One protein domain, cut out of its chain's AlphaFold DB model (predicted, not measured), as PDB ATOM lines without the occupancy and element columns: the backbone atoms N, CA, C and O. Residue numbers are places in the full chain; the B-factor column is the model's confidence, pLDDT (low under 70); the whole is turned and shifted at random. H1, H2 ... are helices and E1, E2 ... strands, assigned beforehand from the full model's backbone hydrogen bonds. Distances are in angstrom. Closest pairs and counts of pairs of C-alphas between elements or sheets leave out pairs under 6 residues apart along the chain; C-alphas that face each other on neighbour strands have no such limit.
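Overview. This is residues 75 to 202 of the 202 residues of an uncharacterized protein of Russula abietina (UniProt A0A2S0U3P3). A strongly twisted sheet of three long strands, E1, E4 and E2, and one short one, E3, has the short helix H1 on it, while the long helix H2 only grazes the sheet with residues 162 to 173 and meets H1 at a steep angle with its residues 159 to 163. Tiny H3 sits at one end of the long axis, near the loop of residues 133 to 144, while residues 84 to 85 add a short pairing beyond E3. The printed part has 128 residues, with three named helices and four named strands in the order E1 H1 E2 E3 H2 H3 E4; the sheet's order is E1 E4 E2 E3, antiparallel throughout. The class is mixed, helices and strands; the whole is compact, with a radius of gyration of the C-alphas of 15.0 A and spans of 43 by 29 by 27 A.

Arrangement. In the sheet, the edge strand E1, residues 94 to 105, is antiparallel to E4, residues 192 to 201, with N 102 and O 195 2.9 A apart, within hydrogen-bond range. E4 is antiparallel to E2, residues 124 to 132, with N 196 and O 128 at 2.9 A. E2 forms a hairpin with the other edge strand, E3, residues 151 to 153, with N 127 and O 151 at 2.8 A. H1, residues 111 to 118, is on the sheet at a height over the sheet of 7.3 A, a local plane resting on only just enough C-alphas, 6. H2, residues 159 to 177, only grazes the sheet with residues 162 to 173; the closest C-alphas of E2 and H2, those of Phe 131 and Ile 170, are 7.5 A apart. H2 touches H1 with residues 159 to 163 alone, closest at the C-alphas of Ser 113 and Ala 159, 5.3 A, at a steep tilt of 50 degrees, opposite ways. H3, residues 181 to 184, is not on the sheet and is close to H2 but not clearly touching, at 7.7 A between the C-alphas of Ile 174 and Asp 181. There are two split strand-helix-strand units, in each of which two strands of the sheet that are not neighbours are joined through one or more helices: E1, H1, E2, with E4 between the two strands in the sheet, and E3, H2 H3, E4, with E2 between the two strands in the sheet; both crossovers are right-handed. Every O i to N i+4 pair is within hydrogen-bond range in H1 and H2; H3 is too short for one.

Along the chain. E1 is 30.0 A long from C-alpha 94 at (15.314, 30.190, 0.692) and bends by 76 degrees at residue 97. E4 is 28.6 A long, ending at C-alpha 201 at (16.010, 30.748, -4.391), and E2 is 24.6 A. H2 is 26.7 A long, from C-alpha 159 at (36.768, 31.049, -12.888).

Size, cuts and confidence. The farthest C-alphas, of Leu 75 and Asn 137, are 44.1 A apart. The printed part has no cut, and the link from E2 to E3 is long, 18 residues. Mean pLDDT of the printed part is 79.7; 25 residues are under 70, among them 75 to 82 and 135 to 143.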
ATOM      1  N   LEU A  75      18.963  37.488 -12.595       51.59
ATOM      2  CA  LEU A  75      18.548  38.534 -11.650       51.59
ATOM      3  C   LEU A  75      19.696  38.982 -10.747       51.59
ATOM      4  O   LEU A  75      19.706  40.122 -10.283       51.59
ATOM      5  N   LEU A  76      20.671  38.103 -10.519       57.88
ATOM      6  CA  LEU A  76      21.882  38.459  -9.812       57.88
ATOM      7  C   LEU A  76      22.887  39.080 -10.779       57.88
ATOM      8  O   LEU A  76      23.380  38.383 -11.669       57.88
ATOM      9  N   PRO A  77      23.280  40.353 -10.592       52.78
ATOM     10  CA  PRO A  77      24.488  40.867 -11.206       52.78
ATOM     11  C   PRO A  77      25.683  40.223 -10.490       52.78
ATOM     12  O   PRO A  77      26.386  40.888  -9.733       52.78
ATOM     13  N   LEU A  78      25.909  38.919 -10.695       59.69
ATOM     14  CA  LEU A  78      27.169  38.284 -10.331       59.69
ATOM     15  C   LEU A  78      28.212  38.888 -11.257       59.69
ATOM     16  O   LEU A  78      28.318  38.552 -12.438       59.69
ATOM     17  N   THR A  79      28.873  39.922 -10.757       53.31
ATOM     18  CA  THR A  79      29.705  40.775 -11.584       53.31
ATOM     19  C   THR A  79      30.859  39.980 -12.174       53.31
ATOM     20  O   THR A  79      31.648  39.379 -11.458       53.31
ATOM     21  N   ILE A  80      31.057  40.114 -13.486       54.69
ATOM     22  CA  ILE A  80      32.203  39.587 -14.254       54.69
ATOM     23  C   ILE A  80      33.536  40.241 -13.814       54.69
ATOM     24  O   ILE A  80      34.553  40.106 -14.478       54.69
ATOM     25  N   LYS A  81      33.563  41.017 -12.725       56.66
ATOM     26  CA  LYS A  81      34.732  41.792 -12.292       56.66
ATOM     27  C   LYS A  81      35.104  41.561 -10.829       56.66
ATOM     28  O   LYS A  81      36.292  41.542 -10.531       56.66
ATOM     29  N   ASN A  82      34.115  41.353  -9.959       66.69
ATOM     30  CA  ASN A  82      34.292  41.212  -8.516       66.69
ATOM     31  C   ASN A  82      33.413  40.075  -7.979       66.69
ATOM     32  O   ASN A  82      32.356  39.790  -8.544       66.69
ATOM     33  N   VAL A  83      33.832  39.481  -6.863       81.12
ATOM     34  CA  VAL A  83      33.044  38.493  -6.118       81.12
ATOM     35  C   VAL A  83      31.912  39.196  -5.360       81.12
ATOM     36  O   VAL A  83      32.136  40.244  -4.756       81.12
ATOM     37  N   SER A  84      30.705  38.633  -5.410       84.75
ATOM     38  CA  SER A  84      29.512  39.162  -4.739       84.75
ATOM     39  C   SER A  84      29.297  38.455  -3.401       84.75
ATOM     40  O   SER A  84      29.214  37.228  -3.380       84.75
ATOM     41  N   TYR A  85      29.183  39.193  -2.296       85.88
ATOM     42  CA  TYR A  85      28.948  38.600  -0.977       85.88
ATOM     43  C   TYR A  85      27.460  38.417  -0.700       85.88
ATOM     44  O   TYR A  85      26.632  39.221  -1.121       85.88
ATOM     45  N   LEU A  86      27.115  37.379   0.061       83.81
ATOM     46  CA  LEU A  86      25.745  37.141   0.514       83.81
ATOM     47  C   LEU A  86      25.210  38.311   1.358       83.81
ATOM     48  O   LEU A  86      24.050  38.687   1.219       83.81
ATOM     49  N   SER A  87      26.061  38.911   2.195       83.44
ATOM     50  CA  SER A  87      25.734  40.058   3.057       83.44
ATOM     51  C   SER A  87      25.266  41.297   2.289       83.44
ATOM     52  O   SER A  87      24.538  42.126   2.842       83.44
ATOM     53  N   ASP A  88      25.661  41.427   1.020       79.25
ATOM     54  CA  ASP A  88      25.289  42.557   0.167       79.25
ATOM     55  C   ASP A  88      23.835  42.448  -0.329       79.25
ATOM     56  O   ASP A  88      23.232  43.444  -0.744       79.25
ATOM     57  N   PHE A  89      23.234  41.255  -0.242       75.12
ATOM     58  CA  PHE A  89      21.872  40.981  -0.686       75.12
ATOM     59  C   PHE A  89      20.896  40.998   0.490       75.12
ATOM     60  O   PHE A  89      20.923  40.156   1.380       75.12
ATOM     61  N   LYS A  90      19.987  41.979   0.475       68.75
ATOM     62  CA  LYS A  90      18.965  42.177   1.521       68.75
ATOM     63  C   LYS A  90      17.656  41.423   1.267       68.75
ATOM     64  O   LYS A  90      16.689  41.622   2.000       68.75
ATOM     65  N   THR A  91      17.582  40.626   0.208       67.19
ATOM     66  CA  THR A  91      16.391  39.840  -0.114       67.19
ATOM     67  C   THR A  91      16.342  38.572   0.739       67.19
ATOM     68  O   THR A  91      17.387  37.981   1.006       67.19
ATOM     69  N   PRO A  92      15.151  38.149   1.199       67.88
ATOM     70  CA  PRO A  92      15.008  36.860   1.861       67.88
ATOM     71  C   PRO A  92      15.411  35.757   0.881       67.88
ATOM     72  O   PRO A  92      15.015  35.778  -0.281       67.88
ATOM     73  N   ILE A  93      16.231  34.826   1.359       73.25
ATOM     74  CA  ILE A  93      16.765  33.723   0.567       73.25
ATOM     75  C   ILE A  93      16.254  32.419   1.171       73.25
ATOM     76  O   ILE A  93      16.359  32.205   2.382       73.25
ATOM     77  N   VAL A  94      15.704  31.552   0.324       76.81
ATOM     78  CA  VAL A  94      15.314  30.190   0.692       76.81
ATOM     79  C   VAL A  94      16.412  29.240   0.244       76.81
ATOM     80  O   VAL A  94      16.787  29.216  -0.928       76.81
ATOM     81  N   PHE A  95      16.924  28.456   1.184       77.81
ATOM     82  CA  PHE A  95      17.977  27.482   0.931       77.81
ATOM     83  C   PHE A  95      17.375  26.134   0.555       77.81
ATOM     84  O   PHE A  95      16.409  25.685   1.175       77.81
ATOM     85  N   ASP A  96      17.989  25.464  -0.416       78.31
ATOM     86  CA  ASP A  96      17.845  24.021  -0.525       78.31
ATOM     87  C   ASP A  96      18.576  23.361   0.659       78.31
ATOM     88  O   ASP A  96      19.681  23.763   1.039       78.31
ATOM     89  N   ASN A  97      17.963  22.342   1.260       74.12
ATOM     90  CA  ASN A  97      18.524  21.636   2.413       74.12
ATOM     91  C   ASN A  97      19.752  20.785   2.049       74.12
ATOM     92  O   ASN A  97      20.480  20.339   2.939       74.12
ATOM     93  N   ASN A  98      20.005  20.558   0.759       81.94
ATOM     94  CA  ASN A  98      21.136  19.764   0.299       81.94
ATOM     95  C   ASN A  98      22.417  20.605   0.207       81.94
ATOM     96  O   ASN A  98      22.639  21.350  -0.748       81.94
ATOM     97  N   ARG A  99      23.291  20.439   1.207       84.81
ATOM     98  CA  ARG A  99      24.676  20.922   1.161       84.81
ATOM     99  C   ARG A  99      25.512  20.017   0.272       84.81
ATOM    100  O   ARG A  99      25.594  18.818   0.535       84.81
ATOM    101  N   ASN A 100      26.220  20.609  -0.679       89.88
ATOM    102  CA  ASN A 100      27.223  19.910  -1.468       89.88
ATOM    103  C   ASN A 100      28.644  20.318  -1.052       89.88
ATOM    104  O   ASN A 100      28.863  21.395  -0.486       89.88
ATOM    105  N   GLU A 101      29.603  19.438  -1.333       90.31
ATOM    106  CA  GLU A 101      31.028  19.641  -1.074       90.31
ATOM    107  C   GLU A 101      31.846  19.235  -2.304       90.31
ATOM    108  O   GLU A 101      31.675  18.131  -2.815       90.31
ATOM    109  N   ASP A 102      32.755  20.104  -2.747       87.62
ATOM    110  CA  ASP A 102      33.754  19.800  -3.775       87.62
ATOM    111  C   ASP A 102      35.149  20.219  -3.282       87.62
ATOM    112  O   ASP A 102      35.310  21.234  -2.606       87.62
ATOM    113  N   LYS A 103      36.181  19.436  -3.613       85.38
ATOM    114  CA  LYS A 103      37.574  19.725  -3.231       85.38
ATOM    115  C   LYS A 103      38.357  20.261  -4.421       85.38
ATOM    116  O   LYS A 103      38.459  19.591  -5.448       85.38
ATOM    117  N   ILE A 104      38.941  21.443  -4.256       86.19
ATOM    118  CA  ILE A 104      39.675  22.181  -5.284       86.19
ATOM    119  C   ILE A 104      41.136  22.285  -4.866       86.19
ATOM    120  O   ILE A 104      41.455  22.960  -3.898       86.19
ATOM    121  N   TYR A 105      42.039  21.636  -5.589       83.69
ATOM    122  CA  TYR A 105      43.481  21.755  -5.340       83.69
ATOM    123  C   TYR A 105      44.034  22.984  -6.069       83.69
ATOM    124  O   TYR A 105      43.705  23.164  -7.245       83.69
ATOM    125  N   LEU A 106      44.856  23.800  -5.401       78.44
ATOM    126  CA  LEU A 106      45.290  25.116  -5.905       78.44
ATOM    127  C   LEU A 106      46.165  25.030  -7.163       78.44
ATOM    128  O   LEU A 106      45.994  25.821  -8.082       78.44
ATOM    129  N   TYR A 107      47.054  24.040  -7.241       75.44
ATOM    130  CA  TYR A 107      48.022  23.900  -8.343       75.44
ATOM    131  C   TYR A 107      47.509  23.081  -9.532       75.44
ATOM    132  O   TYR A 107      48.236  22.813 -10.487       75.44
ATOM    133  N   ARG A 108      46.245  22.648  -9.497       73.31
ATOM    134  CA  ARG A 108      45.655  21.863 -10.583       73.31
ATOM    135  C   ARG A 108      44.877  22.766 -11.530       73.31
ATOM    136  O   ARG A 108      43.852  23.342 -11.163       73.31
ATOM    137  N   VAL A 109      45.360  22.803 -12.767       61.59
ATOM    138  CA  VAL A 109      44.750  23.525 -13.887       61.59
ATOM    139  C   VAL A 109      43.280  23.103 -14.054       61.59
ATOM    140  O   VAL A 109      42.938  21.929 -13.919       61.59
ATOM    141  N   ASP A 110      42.408  24.078 -14.320       73.94
ATOM    142  CA  ASP A 110      40.979  23.931 -14.643       73.94
ATOM    143  C   ASP A 110      40.020  23.477 -13.529       73.94
ATOM    144  O   ASP A 110      38.820  23.349 -13.783       73.94
ATOM    145  N   ASN A 111      40.465  23.292 -12.282       83.25
ATOM    146  CA  ASN A 111      39.573  22.808 -11.217       83.25
ATOM    147  C   ASN A 111      38.341  23.701 -10.986       83.25
ATOM    148  O   ASN A 111      37.230  23.194 -10.836       83.25
ATOM    149  N   ILE A 112      38.521  25.024 -10.984       88.38
ATOM    150  CA  ILE A 112      37.424  25.971 -10.736       88.38
ATOM    151  C   ILE A 112      36.476  26.024 -11.937       88.38
ATOM    152  O   ILE A 112      35.263  26.011 -11.762       88.38
ATOM    153  N   SER A 113      37.011  26.022 -13.160       90.94
ATOM    154  CA  SER A 113      36.199  25.957 -14.384       90.94
ATOM    155  C   SER A 113      35.349  24.682 -14.415       90.94
ATOM    156  O   SER A 113      34.144  24.727 -14.665       90.94
ATOM    157  N   ASN A 114      35.954  23.541 -14.075       91.88
ATOM    158  CA  ASN A 114      35.256  22.263 -13.985       91.88
ATOM    159  C   ASN A 114      34.176  22.276 -12.903       91.88
ATOM    160  O   ASN A 114      33.073  21.798 -13.153       91.88
ATOM    161  N   PHE A 115      34.457  22.853 -11.732       92.19
ATOM    162  CA  PHE A 115      33.465  23.046 -10.676       92.19
ATOM    163  C   PHE A 115      32.268  23.871 -11.163       92.19
ATOM    164  O   PHE A 115      31.131  23.420 -11.054       92.19
ATOM    165  N   LEU A 116      32.511  25.033 -11.774       91.19
ATOM    166  CA  LEU A 116      31.441  25.897 -12.276       91.19
ATOM    167  C   LEU A 116      30.593  25.202 -13.345       91.19
ATOM    168  O   LEU A 116      29.374  25.334 -13.341       91.19
ATOM    169  N   ASN A 117      31.212  24.407 -14.219       91.88
ATOM    170  CA  ASN A 117      30.509  23.658 -15.260       91.88
ATOM    171  C   ASN A 117      29.598  22.539 -14.734       91.88
ATOM    172  O   ASN A 117      28.697  22.124 -15.466       91.88
ATOM    173  N   LYS A 118      29.810  22.056 -13.503       92.38
ATOM    174  CA  LYS A 118      28.910  21.094 -12.844       92.38
ATOM    175  C   LYS A 118      27.642  21.747 -12.296       92.38
ATOM    176  O   LYS A 118      26.679  21.032 -12.039       92.38
ATOM    177  N   LEU A 119      27.651  23.061 -12.066       90.31
ATOM    178  CA  LEU A 119      26.503  23.771 -11.514       90.31
ATOM    179  C   LEU A 119      25.361  23.818 -12.536       90.31
ATOM    180  O   LEU A 119      25.588  23.959 -13.743       90.31
ATOM    181  N   ASP A 120      24.128  23.736 -12.043       88.50
ATOM    182  CA  ASP A 120      22.946  23.889 -12.889       88.50
ATOM    183  C   ASP A 120      22.926  25.282 -13.548       88.50
ATOM    184  O   ASP A 120      23.267  26.294 -12.930       88.50
ATOM    185  N   LEU A 121      22.541  25.328 -14.829       82.06
ATOM    186  CA  LEU A 121      22.581  26.533 -15.676       82.06
ATOM    187  C   LEU A 121      21.742  27.697 -15.132       82.06
ATOM    188  O   LEU A 121      22.118  28.862 -15.282       82.06
ATOM    189  N   ASP A 122      20.615  27.374 -14.508       80.75
ATOM    190  CA  ASP A 122      19.555  28.338 -14.204       80.75
ATOM    191  C   ASP A 122      19.530  28.743 -12.726       80.75
ATOM    192  O   ASP A 122      18.715  29.565 -12.296       80.75
ATOM    193  N   ASP A 123      20.479  28.216 -11.958       84.56
ATOM    194  CA  ASP A 123      20.459  28.256 -10.511       84.56
ATOM    195  C   ASP A 123      21.604  29.067  -9.924       84.56
ATOM    196  O   ASP A 123      22.680  29.221 -10.509       84.56
ATOM    197  N   ASN A 124      21.350  29.578  -8.724       86.38
ATOM    198  CA  ASN A 124      22.328  30.314  -7.951       86.38
ATOM    199  C   ASN A 124      22.724  29.520  -6.721       86.38
ATOM    200  O   ASN A 124      21.920  28.801  -6.122       86.38
ATOM    201  N   TYR A 125      23.982  29.694  -6.344       89.06
ATOM    202  CA  TYR A 125      24.581  28.982  -5.242       89.06
ATOM    203  C   TYR A 125      25.270  29.953  -4.300       89.06
ATOM    204  O   TYR A 125      25.905  30.919  -4.720       89.06
ATOM    205  N   ILE A 126      25.152  29.677  -3.011       89.62
ATOM    206  CA  ILE A 126      26.002  30.275  -1.994       89.62
ATOM    207  C   ILE A 126      27.203  29.364  -1.855       89.62
ATOM    208  O   ILE A 126      27.026  28.166  -1.670       89.62
ATOM    209  N   LEU A 127      28.401  29.922  -1.951       90.88
ATOM    210  CA  LEU A 127      29.666  29.225  -1.809       90.88
ATOM    211  C   LEU A 127      30.395  29.754  -0.572       90.88
ATOM    212  O   LEU A 127      30.642  30.950  -0.433       90.88
ATOM    213  N   THR A 128      30.783  28.844   0.311       90.81
ATOM    214  CA  THR A 128      31.751  29.094   1.379       90.81
ATOM    215  C   THR A 128      33.019  28.311   1.095       90.81
ATOM    216  O   THR A 128      32.960  27.139   0.716       90.81
ATOM    217  N   MET A 129      34.159  28.965   1.283       90.56
ATOM    218  CA  MET A 129      35.471  28.434   0.941       90.56
ATOM    219  C   MET A 129      36.281  28.210   2.211       90.56
ATOM    220  O   MET A 129      36.510  29.143   2.983       90.56
ATOM    221  N   ILE A 130      36.716  26.972   2.416       88.31
ATOM    222  CA  ILE A 130      37.548  26.589   3.556       88.31
ATOM    223  C   ILE A 130      38.901  26.154   3.024       88.31
ATOM    224  O   ILE A 130      38.985  25.214   2.237       88.31
ATOM    225  N   PHE A 131      39.957  26.830   3.452       87.25
ATOM    226  CA  PHE A 131      41.313  26.441   3.122       87.25
ATOM    227  C   PHE A 131      41.693  25.147   3.838       87.25
ATOM    228  O   PHE A 131      41.428  24.950   5.028       87.25
ATOM    229  N   TYR A 132      42.314  24.266   3.069       80.69
ATOM    230  CA  TYR A 132      42.804  22.971   3.480       80.69
ATOM    231  C   TYR A 132      44.318  22.953   3.229       80.69
ATOM    232  O   TYR A 132      44.725  22.815   2.071       80.69
ATOM    233  N   PRO A 133      45.149  23.155   4.269       76.06
ATOM    234  CA  PRO A 133      46.601  23.124   4.119       76.06
ATOM    235  C   PRO A 133      47.078  21.711   3.775       76.06
ATOM    236  O   PRO A 133      46.375  20.729   4.032       76.06
ATOM    237  N   ASP A 134      48.292  21.603   3.242       70.25
ATOM    238  CA  ASP A 134      48.923  20.296   3.068       70.25
ATOM    239  C   ASP A 134      49.114  19.596   4.425       70.25
ATOM    240  O   ASP A 134      49.801  20.094   5.319       70.25
ATOM    241  N   LEU A 135      48.511  18.414   4.570       59.81
ATOM    242  CA  LEU A 135      48.557  17.602   5.785       59.81
ATOM    243  C   LEU A 135      49.939  17.011   6.085       59.81
ATOM    244  O   LEU A 135      50.147  16.509   7.190       59.81
ATOM    245  N   ILE A 136      50.875  17.022   5.129       59.91
ATOM    246  CA  ILE A 136      52.222  16.475   5.351       59.91
ATOM    247  C   ILE A 136      52.951  17.267   6.449       59.91
ATOM    248  O   ILE A 136      53.606  16.665   7.301       59.91
ATOM    249  N   ASN A 137      52.763  18.588   6.488       53.97
ATOM    250  CA  ASN A 137      53.431  19.482   7.440       53.97
ATOM    251  C   ASN A 137      52.543  19.852   8.645       53.97
ATOM    252  O   ASN A 137      53.001  20.477   9.601       53.97
ATOM    253  N   TYR A 138      51.270  19.452   8.625       55.22
ATOM    254  CA  TYR A 138      50.226  20.062   9.440       55.22
ATOM    255  C   TYR A 138      49.219  18.994   9.927       55.22
ATOM    256  O   TYR A 138      48.540  18.329   9.152       55.22
ATOM    257  N   SER A 139      49.136  18.793  11.253       55.06
ATOM    258  CA  SER A 139      48.320  17.734  11.882       55.06
ATOM    259  C   SER A 139      46.801  17.894  11.676       55.06
ATOM    260  O   SER A 139      46.296  19.002  11.559       55.06
ATOM    261  N   ILE A 140      46.042  16.794  11.762       55.75
ATOM    262  CA  ILE A 140      44.574  16.712  11.548       55.75
ATOM    263  C   ILE A 140      43.739  17.683  12.429       55.75
ATOM    264  O   ILE A 140      42.576  17.939  12.129       55.75
ATOM    265  N   ASN A 141      44.319  18.271  13.483       56.56
ATOM    266  CA  ASN A 141      43.635  19.153  14.442       56.56
ATOM    267  C   ASN A 141      43.805  20.660  14.179       56.56
ATOM    268  O   ASN A 141      43.613  21.468  15.089       56.56
ATOM    269  N   ILE A 142      44.191  21.067  12.972       59.31
ATOM    270  CA  ILE A 142      44.342  22.496  12.663       59.31
ATOM    271  C   ILE A 142      42.968  23.152  12.541       59.31
ATOM    272  O   ILE A 142      42.057  22.563  11.950       59.31
ATOM    273  N   PRO A 143      42.794  24.370  13.084       62.84
ATOM    274  CA  PRO A 143      41.579  25.141  12.875       62.84
ATOM    275  C   PRO A 143      41.290  25.304  11.379       62.84
ATOM    276  O   PRO A 143      42.155  25.697  10.601       62.84
ATOM    277  N   GLN A 144      40.052  25.011  10.979       72.50
ATOM    278  CA  GLN A 144      39.596  25.248   9.612       72.50
ATOM    279  C   GLN A 144      39.676  26.744   9.305       72.50
ATOM    280  O   GLN A 144      39.032  27.562   9.965       72.50
ATOM    281  N   LEU A 145      40.467  27.095   8.297       80.62
ATOM    282  CA  LEU A 145      40.671  28.478   7.894       80.62
ATOM    283  C   LEU A 145      39.613  28.851   6.856       80.62
ATOM    284  O   LEU A 145      39.692  28.477   5.689       80.62
ATOM    285  N   VAL A 146      38.581  29.566   7.296       84.50
ATOM    286  CA  VAL A 146      37.538  30.085   6.404       84.50
ATOM    287  C   VAL A 146      38.098  31.283   5.635       84.50
ATOM    288  O   VAL A 146      38.471  32.286   6.240       84.50
ATOM    289  N   LEU A 147      38.143  31.185   4.304       84.38
ATOM    290  CA  LEU A 147      38.768  32.190   3.433       84.38
ATOM    291  C   LEU A 147      37.928  33.460   3.273       84.38
ATOM    292  O   LEU A 147      38.448  34.542   2.989       84.38
ATOM    293  N   SER A 148      36.610  33.345   3.407       82.50
ATOM    294  CA  SER A 148      35.707  34.474   3.232       82.50
ATOM    295  C   SER A 148      34.349  34.249   3.873       82.50
ATOM    296  O   SER A 148      33.925  33.119   4.119       82.50
ATOM    297  N   GLU A 149      33.622  35.351   4.041       86.94
ATOM    298  CA  GLU A 149      32.169  35.303   4.154       86.94
ATOM    299  C   GLU A 149      31.552  34.601   2.926       86.94
ATOM    300  O   GLU A 149      32.196  34.549   1.868       86.94
ATOM    301  N   PRO A 150      30.333  34.043   3.044       88.94
ATOM    302  CA  PRO A 150      29.685  33.345   1.943       88.94
ATOM    303  C   PRO A 150      29.521  34.249   0.720       88.94
ATOM    304  O   PRO A 150      29.060  35.389   0.827       88.94
ATOM    305  N   ILE A 151      29.872  33.721  -0.447       89.88
ATOM    306  CA  ILE A 151      29.795  34.430  -1.724       89.88
ATOM    307  C   ILE A 151      28.697  33.832  -2.596       89.88
ATOM    308  O   ILE A 151      28.354  32.661  -2.462       89.88
ATOM    309  N   LEU A 152      28.144  34.634  -3.495       88.56
ATOM    310  CA  LEU A 152      27.167  34.184  -4.475       88.56
ATOM    311  C   LEU A 152      27.872  33.811  -5.771       88.56
ATOM    312  O   LEU A 152      28.675  34.582  -6.299       88.56
ATOM    313  N   ILE A 153      27.544  32.635  -6.291       88.69
ATOM    314  CA  ILE A 153      28.072  32.119  -7.548       88.69
ATOM    315  C   ILE A 153      26.953  31.491  -8.383       88.69
ATOM    316  O   ILE A 153      25.899  31.098  -7.885       88.69
ATOM    317  N   ASN A 154      27.223  31.341  -9.669       89.31
ATOM    318  CA  ASN A 154      26.469  30.497 -10.586       89.31
ATOM    319  C   ASN A 154      27.428  29.919 -11.631       89.31
ATOM    320  O   ASN A 154      28.611  30.270 -11.663       89.31
ATOM    321  N   ARG A 155      26.918  29.076 -12.529       88.75
ATOM    322  CA  ARG A 155      27.714  28.479 -13.610       88.75
ATOM    323  C   ARG A 155      28.473  29.499 -14.474       88.75
ATOM    324  O   ARG A 155      29.549  29.194 -14.974       88.75
ATOM    325  N   ASN A 156      27.925  30.700 -14.643       85.88
ATOM    326  CA  ASN A 156      28.483  31.750 -15.501       85.88
ATOM    327  C   ASN A 156      29.489  32.659 -14.774       85.88
ATOM    328  O   ASN A 156      29.964  33.640 -15.349       85.88
ATOM    329  N   SER A 157      29.800  32.366 -13.510       86.19
ATOM    330  CA  SER A 157      30.804  33.109 -12.752       86.19
ATOM    331  C   SER A 157      32.189  32.957 -13.393       86.19
ATOM    332  O   SER A 157      32.491  31.962 -14.048       86.19
ATOM    333  N   SER A 158      33.058  33.954 -13.236       87.44
ATOM    334  CA  SER A 158      34.394  33.902 -13.839       87.44
ATOM    335  C   SER A 158      35.341  33.054 -12.993       87.44
ATOM    336  O   SER A 158      35.702  33.450 -11.882       87.44
ATOM    337  N   ALA A 159      35.794  31.923 -13.543       88.94
ATOM    338  CA  ALA A 159      36.768  31.049 -12.888       88.94
ATOM    339  C   ALA A 159      38.046  31.806 -12.494       88.94
ATOM    340  O   ALA A 159      38.489  31.703 -11.355       88.94
ATOM    341  N   ALA A 160      38.568  32.646 -13.394       88.06
ATOM    342  CA  ALA A 160      39.775  33.437 -13.154       88.06
ATOM    343  C   ALA A 160      39.621  34.428 -11.987       88.06
ATOM    344  O   ALA A 160      40.583  34.721 -11.280       88.06
ATOM    345  N   ILE A 161      38.412  34.957 -11.766       87.94
ATOM    346  CA  ILE A 161      38.148  35.886 -10.656       87.94
ATOM    347  C   ILE A 161      38.076  35.134  -9.339       87.94
ATOM    348  O   ILE A 161      38.644  35.600  -8.357       87.94
ATOM    349  N   ILE A 162      37.408  33.980  -9.320       89.06
ATOM    350  CA  ILE A 162      37.337  33.126  -8.131       89.06
ATOM    351  C   ILE A 162      38.741  32.645  -7.752       89.06
ATOM    352  O   ILE A 162      39.114  32.718  -6.587       89.06
ATOM    353  N   GLU A 163      39.546  32.227  -8.727       89.56
ATOM    354  CA  GLU A 163      40.931  31.806  -8.513       89.56
ATOM    355  C   GLU A 163      41.787  32.932  -7.929       89.56
ATOM    356  O   GLU A 163      42.426  32.770  -6.890       89.56
ATOM    357  N   LYS A 164      41.740  34.114  -8.560       88.50
ATOM    358  CA  LYS A 164      42.440  35.301  -8.068       88.50
ATOM    359  C   LYS A 164      42.011  35.647  -6.639       88.50
ATOM    360  O   LYS A 164      42.863  35.923  -5.802       88.50
ATOM    361  N   TYR A 165      40.709  35.602  -6.365       88.81
ATOM    362  CA  TYR A 165      40.155  35.877  -5.045       88.81
ATOM    363  C   TYR A 165      40.659  34.888  -3.990       88.81
ATOM    364  O   TYR A 165      41.082  35.305  -2.915       88.81
ATOM    365  N   ILE A 166      40.661  33.589  -4.295       89.88
ATOM    366  CA  ILE A 166      41.178  32.549  -3.397       89.88
ATOM    367  C   ILE A 166      42.640  32.824  -3.047       89.88
ATOM    368  O   ILE A 166      42.977  32.857  -1.867       89.88
ATOM    369  N   ASN A 167      43.481  33.089  -4.047       88.56
ATOM    370  CA  ASN A 167      44.904  33.355  -3.835       88.56
ATOM    371  C   ASN A 167      45.132  34.614  -2.983       88.56
ATOM    372  O   ASN A 167      45.931  34.592  -2.050       88.56
ATOM    373  N   GLU A 168      44.391  35.695  -3.247       89.00
ATOM    374  CA  GLU A 168      44.444  36.910  -2.424       89.00
ATOM    375  C   GLU A 168      44.053  36.626  -0.968       89.00
ATOM    376  O   GLU A 168      44.719  37.099  -0.046       89.00
ATOM    377  N   ARG A 169      43.000  35.833  -0.737       88.44
ATOM    378  CA  ARG A 169      42.542  35.510   0.621       88.44
ATOM    379  C   ARG A 169      43.492  34.588   1.365       88.44
ATOM    380  O   ARG A 169      43.721  34.819   2.547       88.44
ATOM    381  N   ILE A 170      44.063  33.595   0.688       88.31
ATOM    382  CA  ILE A 170      45.077  32.711   1.267       88.31
ATOM    383  C   ILE A 170      46.280  33.530   1.731       88.31
ATOM    384  O   ILE A 170      46.656  33.420   2.892       88.31
ATOM    385  N   ASN A 171      46.814  34.408   0.878       86.31
ATOM    386  CA  ASN A 171      47.956  35.255   1.232       86.31
ATOM    387  C   ASN A 171      47.652  36.130   2.456       86.31
ATOM    388  O   ASN A 171      48.421  36.154   3.410       86.31
ATOM    389  N   VAL A 172      46.478  36.773   2.479       87.56
ATOM    390  CA  VAL A 172      46.044  37.572   3.635       87.56
ATOM    391  C   VAL A 172      45.947  36.727   4.908       87.56
ATOM    392  O   VAL A 172      46.298  37.208   5.982       87.56
ATOM    393  N   MET A 173      45.468  35.484   4.822       83.19
ATOM    394  CA  MET A 173      45.384  34.601   5.988       83.19
ATOM    395  C   MET A 173      46.757  34.130   6.464       83.19
ATOM    396  O   MET A 173      46.973  34.086   7.671       83.19
ATOM    397  N   ILE A 174      47.673  33.808   5.552       82.88
ATOM    398  CA  ILE A 174      49.055  33.444   5.889       82.88
ATOM    399  C   ILE A 174      49.704  34.569   6.688       82.88
ATOM    400  O   ILE A 174      50.187  34.328   7.794       82.88
ATOM    401  N   ASP A 175      49.603  35.799   6.181       83.69
ATOM    402  CA  ASP A 175      50.147  36.986   6.837       83.69
ATOM    403  C   ASP A 175      49.481  37.247   8.196       83.69
ATOM    404  O   ASP A 175      50.151  37.546   9.184       83.69
ATOM    405  N   PHE A 176      48.150  37.131   8.269       83.62
ATOM    406  CA  PHE A 176      47.387  37.432   9.482       83.62
ATOM    407  C   PHE A 176      47.628  36.417  10.607       83.62
ATOM    408  O   PHE A 176      47.688  36.794  11.778       83.62
ATOM    409  N   TYR A 177      47.747  35.133  10.263       81.31
ATOM    410  CA  TYR A 177      47.943  34.046  11.223       81.31
ATOM    411  C   TYR A 177      49.414  33.652  11.409       81.31
ATOM    412  O   TYR A 177      49.684  32.749  12.199       81.31
ATOM    413  N   TYR A 178      50.349  34.330  10.735       80.62
ATOM    414  CA  TYR A 178      51.783  34.022  10.751       80.62
ATOM    415  C   TYR A 178      52.069  32.547  10.429       80.62
ATOM    416  O   TYR A 178      52.819  31.875  11.141       80.62
ATOM    417  N   LEU A 179      51.411  32.026   9.393       80.12
ATOM    418  CA  LEU A 179      51.597  30.641   8.964       80.12
ATOM    419  C   LEU A 179      52.919  30.489   8.207       80.12
ATOM    420  O   LEU A 179      53.381  31.418   7.554       80.12
ATOM    421  N   ASP A 180      53.513  29.304   8.301       78.75
ATOM    422  CA  ASP A 180      54.721  28.957   7.551       78.75
ATOM    423  C   ASP A 180      54.389  28.771   6.058       78.75
ATOM    424  O   ASP A 180      53.409  28.097   5.728       78.75
ATOM    425  N   ASP A 181      55.217  29.322   5.165       75.12
ATOM    426  CA  ASP A 181      55.070  29.225   3.703       75.12
ATOM    427  C   ASP A 181      54.999  27.773   3.201       75.12
ATOM    428  O   ASP A 181      54.416  27.502   2.150       75.12
ATOM    429  N   SER A 182      55.519  26.818   3.976       76.31
ATOM    430  CA  SER A 182      55.417  25.379   3.711       76.31
ATOM    431  C   SER A 182      53.978  24.852   3.607       76.31
ATOM    432  O   SER A 182      53.771  23.762   3.075       76.31
ATOM    433  N   ILE A 183      52.954  25.607   4.045       76.69
ATOM    434  CA  ILE A 183      51.544  25.253   3.786       76.69
ATOM    435  C   ILE A 183      51.169  25.335   2.306       76.69
ATOM    436  O   ILE A 183      50.141  24.781   1.914       76.69
ATOM    437  N   LEU A 184      51.957  26.067   1.513       78.19
ATOM    438  CA  LEU A 184      51.773  26.263   0.080       78.19
ATOM    439  C   LEU A 184      52.676  25.353  -0.764       78.19
ATOM    440  O   LEU A 184      52.802  25.549  -1.969       78.19
ATOM    441  N   GLU A 185      53.330  24.358  -0.168       76.50
ATOM    442  CA  GLU A 185      54.171  23.451  -0.944       76.50
ATOM    443  C   GLU A 185      53.342  22.606  -1.921       76.50
ATOM    444  O   GLU A 185      52.300  22.030  -1.593       76.50
ATOM    445  N   GLU A 186      53.813  22.530  -3.165       71.69
ATOM    446  CA  GLU A 186      53.178  21.724  -4.197       71.69
ATOM    447  C   GLU A 186      53.497  20.240  -3.965       71.69
ATOM    448  O   GLU A 186      54.582  19.751  -4.284       71.69
ATOM    449  N   THR A 187      52.531  19.505  -3.417       69.00
ATOM    450  CA  THR A 187      52.624  18.052  -3.215       69.00
ATOM    451  C   THR A 187      51.463  17.314  -3.903       69.00
ATOM    452  O   THR A 187      50.468  17.931  -4.299       69.00
ATOM    453  N   PRO A 188      51.524  15.973  -4.063       65.56
ATOM    454  CA  PRO A 188      50.440  15.198  -4.684       65.56
ATOM    455  C   PRO A 188      49.070  15.350  -3.995       65.56
ATOM    456  O   PRO A 188      48.033  15.170  -4.644       65.56
ATOM    457  N   PHE A 189      49.078  15.694  -2.702       65.56
ATOM    458  CA  PHE A 189      47.908  15.991  -1.865       65.56
ATOM    459  C   PHE A 189      47.891  17.447  -1.392       65.56
ATOM    460  O   PHE A 189      47.257  17.733  -0.378       65.56
ATOM    461  N   GLY A 190      48.604  18.318  -2.114       70.94
ATOM    462  CA  GLY A 190      48.936  19.677  -1.715       70.94
ATOM    463  C   GLY A 190      47.729  20.551  -1.388       70.94
ATOM    464  O   GLY A 190      46.573  20.119  -1.478       70.94
ATOM    465  N   PRO A 191      47.978  21.807  -1.012       83.88
ATOM    466  CA  PRO A 191      46.956  22.675  -0.466       83.88
ATOM    467  C   PRO A 191      45.778  22.837  -1.421       83.88
ATOM    468  O   PRO A 191      45.888  22.875  -2.656       83.88
ATOM    469  N   GLY A 192      44.614  22.944  -0.808       87.00
ATOM    470  CA  GLY A 192      43.366  23.063  -1.518       87.00
ATOM    471  C   GLY A 192      42.375  23.939  -0.788       87.00
ATOM    472  O   GLY A 192      42.613  24.473   0.293       87.00
ATOM    473  N   VAL A 193      41.221  24.063  -1.410       88.50
ATOM    474  CA  VAL A 193      40.055  24.725  -0.870       88.50
ATOM    475  C   VAL A 193      38.890  23.763  -0.979       88.50
ATOM    476  O   VAL A 193      38.629  23.173  -2.028       88.50
ATOM    477  N   ILE A 194      38.188  23.592   0.129       89.19
ATOM    478  CA  ILE A 194      36.920  22.888   0.174       89.19
ATOM    479  C   ILE A 194      35.832  23.906  -0.143       89.19
ATOM    480  O   ILE A 194      35.688  24.925   0.537       89.19
ATOM    481  N   PHE A 195      35.086  23.629  -1.202       91.62
ATOM    482  CA  PHE A 195      33.920  24.385  -1.614       91.62
ATOM    483  C   PHE A 195      32.691  23.745  -1.003       91.62
ATOM    484  O   PHE A 195      32.276  22.661  -1.405       91.62
ATOM    485  N   HIS A 196      32.086  24.434  -0.046       91.75
ATOM    486  CA  HIS A 196      30.762  24.089   0.447       91.75
ATOM    487  C   HIS A 196      29.748  24.991  -0.212       91.75
ATOM    488  O   HIS A 196      29.875  26.212  -0.123       91.75
ATOM    489  N   TYR A 197      28.764  24.396  -0.874       91.81
ATOM    490  CA  TYR A 197      27.807  25.169  -1.640       91.81
ATOM    491  C   TYR A 197      26.374  24.670  -1.500       91.81
ATOM    492  O   TYR A 197      26.117  23.473  -1.351       91.81
ATOM    493  N   TRP A 198      25.447  25.623  -1.552       91.25
ATOM    494  CA  TRP A 198      24.011  25.400  -1.421       91.25
ATOM    495  C   TRP A 198      23.285  26.138  -2.513       91.25
ATOM    496  O   TRP A 198      23.550  27.316  -2.754       91.25
ATOM    497  N   LYS A 199      22.335  25.447  -3.123       89.44
ATOM    498  CA  LYS A 199      21.386  26.068  -4.025       89.44
ATOM    499  C   LYS A 199      20.458  26.982  -3.235       89.44
ATOM    500  O   LYS A 199      20.058  26.647  -2.116       89.44
ATOM    501  N   PHE A 200      20.117  28.126  -3.808       83.56
ATOM    502  CA  PHE A 200      19.178  29.037  -3.177       83.56
ATOM    503  C   PHE A 200      18.238  29.702  -4.175       83.56
ATOM    504  O   PHE A 200      18.539  29.833  -5.362       83.56
ATOM    505  N   TYR A 201      17.103  30.144  -3.646       78.56
ATOM    506  CA  TYR A 201      16.010  30.748  -4.391       78.56
ATOM    507  C   TYR A 201      15.552  32.046  -3.718       78.56
ATOM    508  O   TYR A 201      15.746  32.228  -2.510       78.56
ATOM    509  N   TYR A 202      14.950  32.927  -4.516       66.12
ATOM    510  CA  TYR A 202      14.315  34.174  -4.080       66.12
ATOM    511  C   TYR A 202      12.797  34.031  -4.009       66.12
ATOM    512  O   TYR A 202      12.243  33.311  -4.871       66.12
TER     513      TYR A 202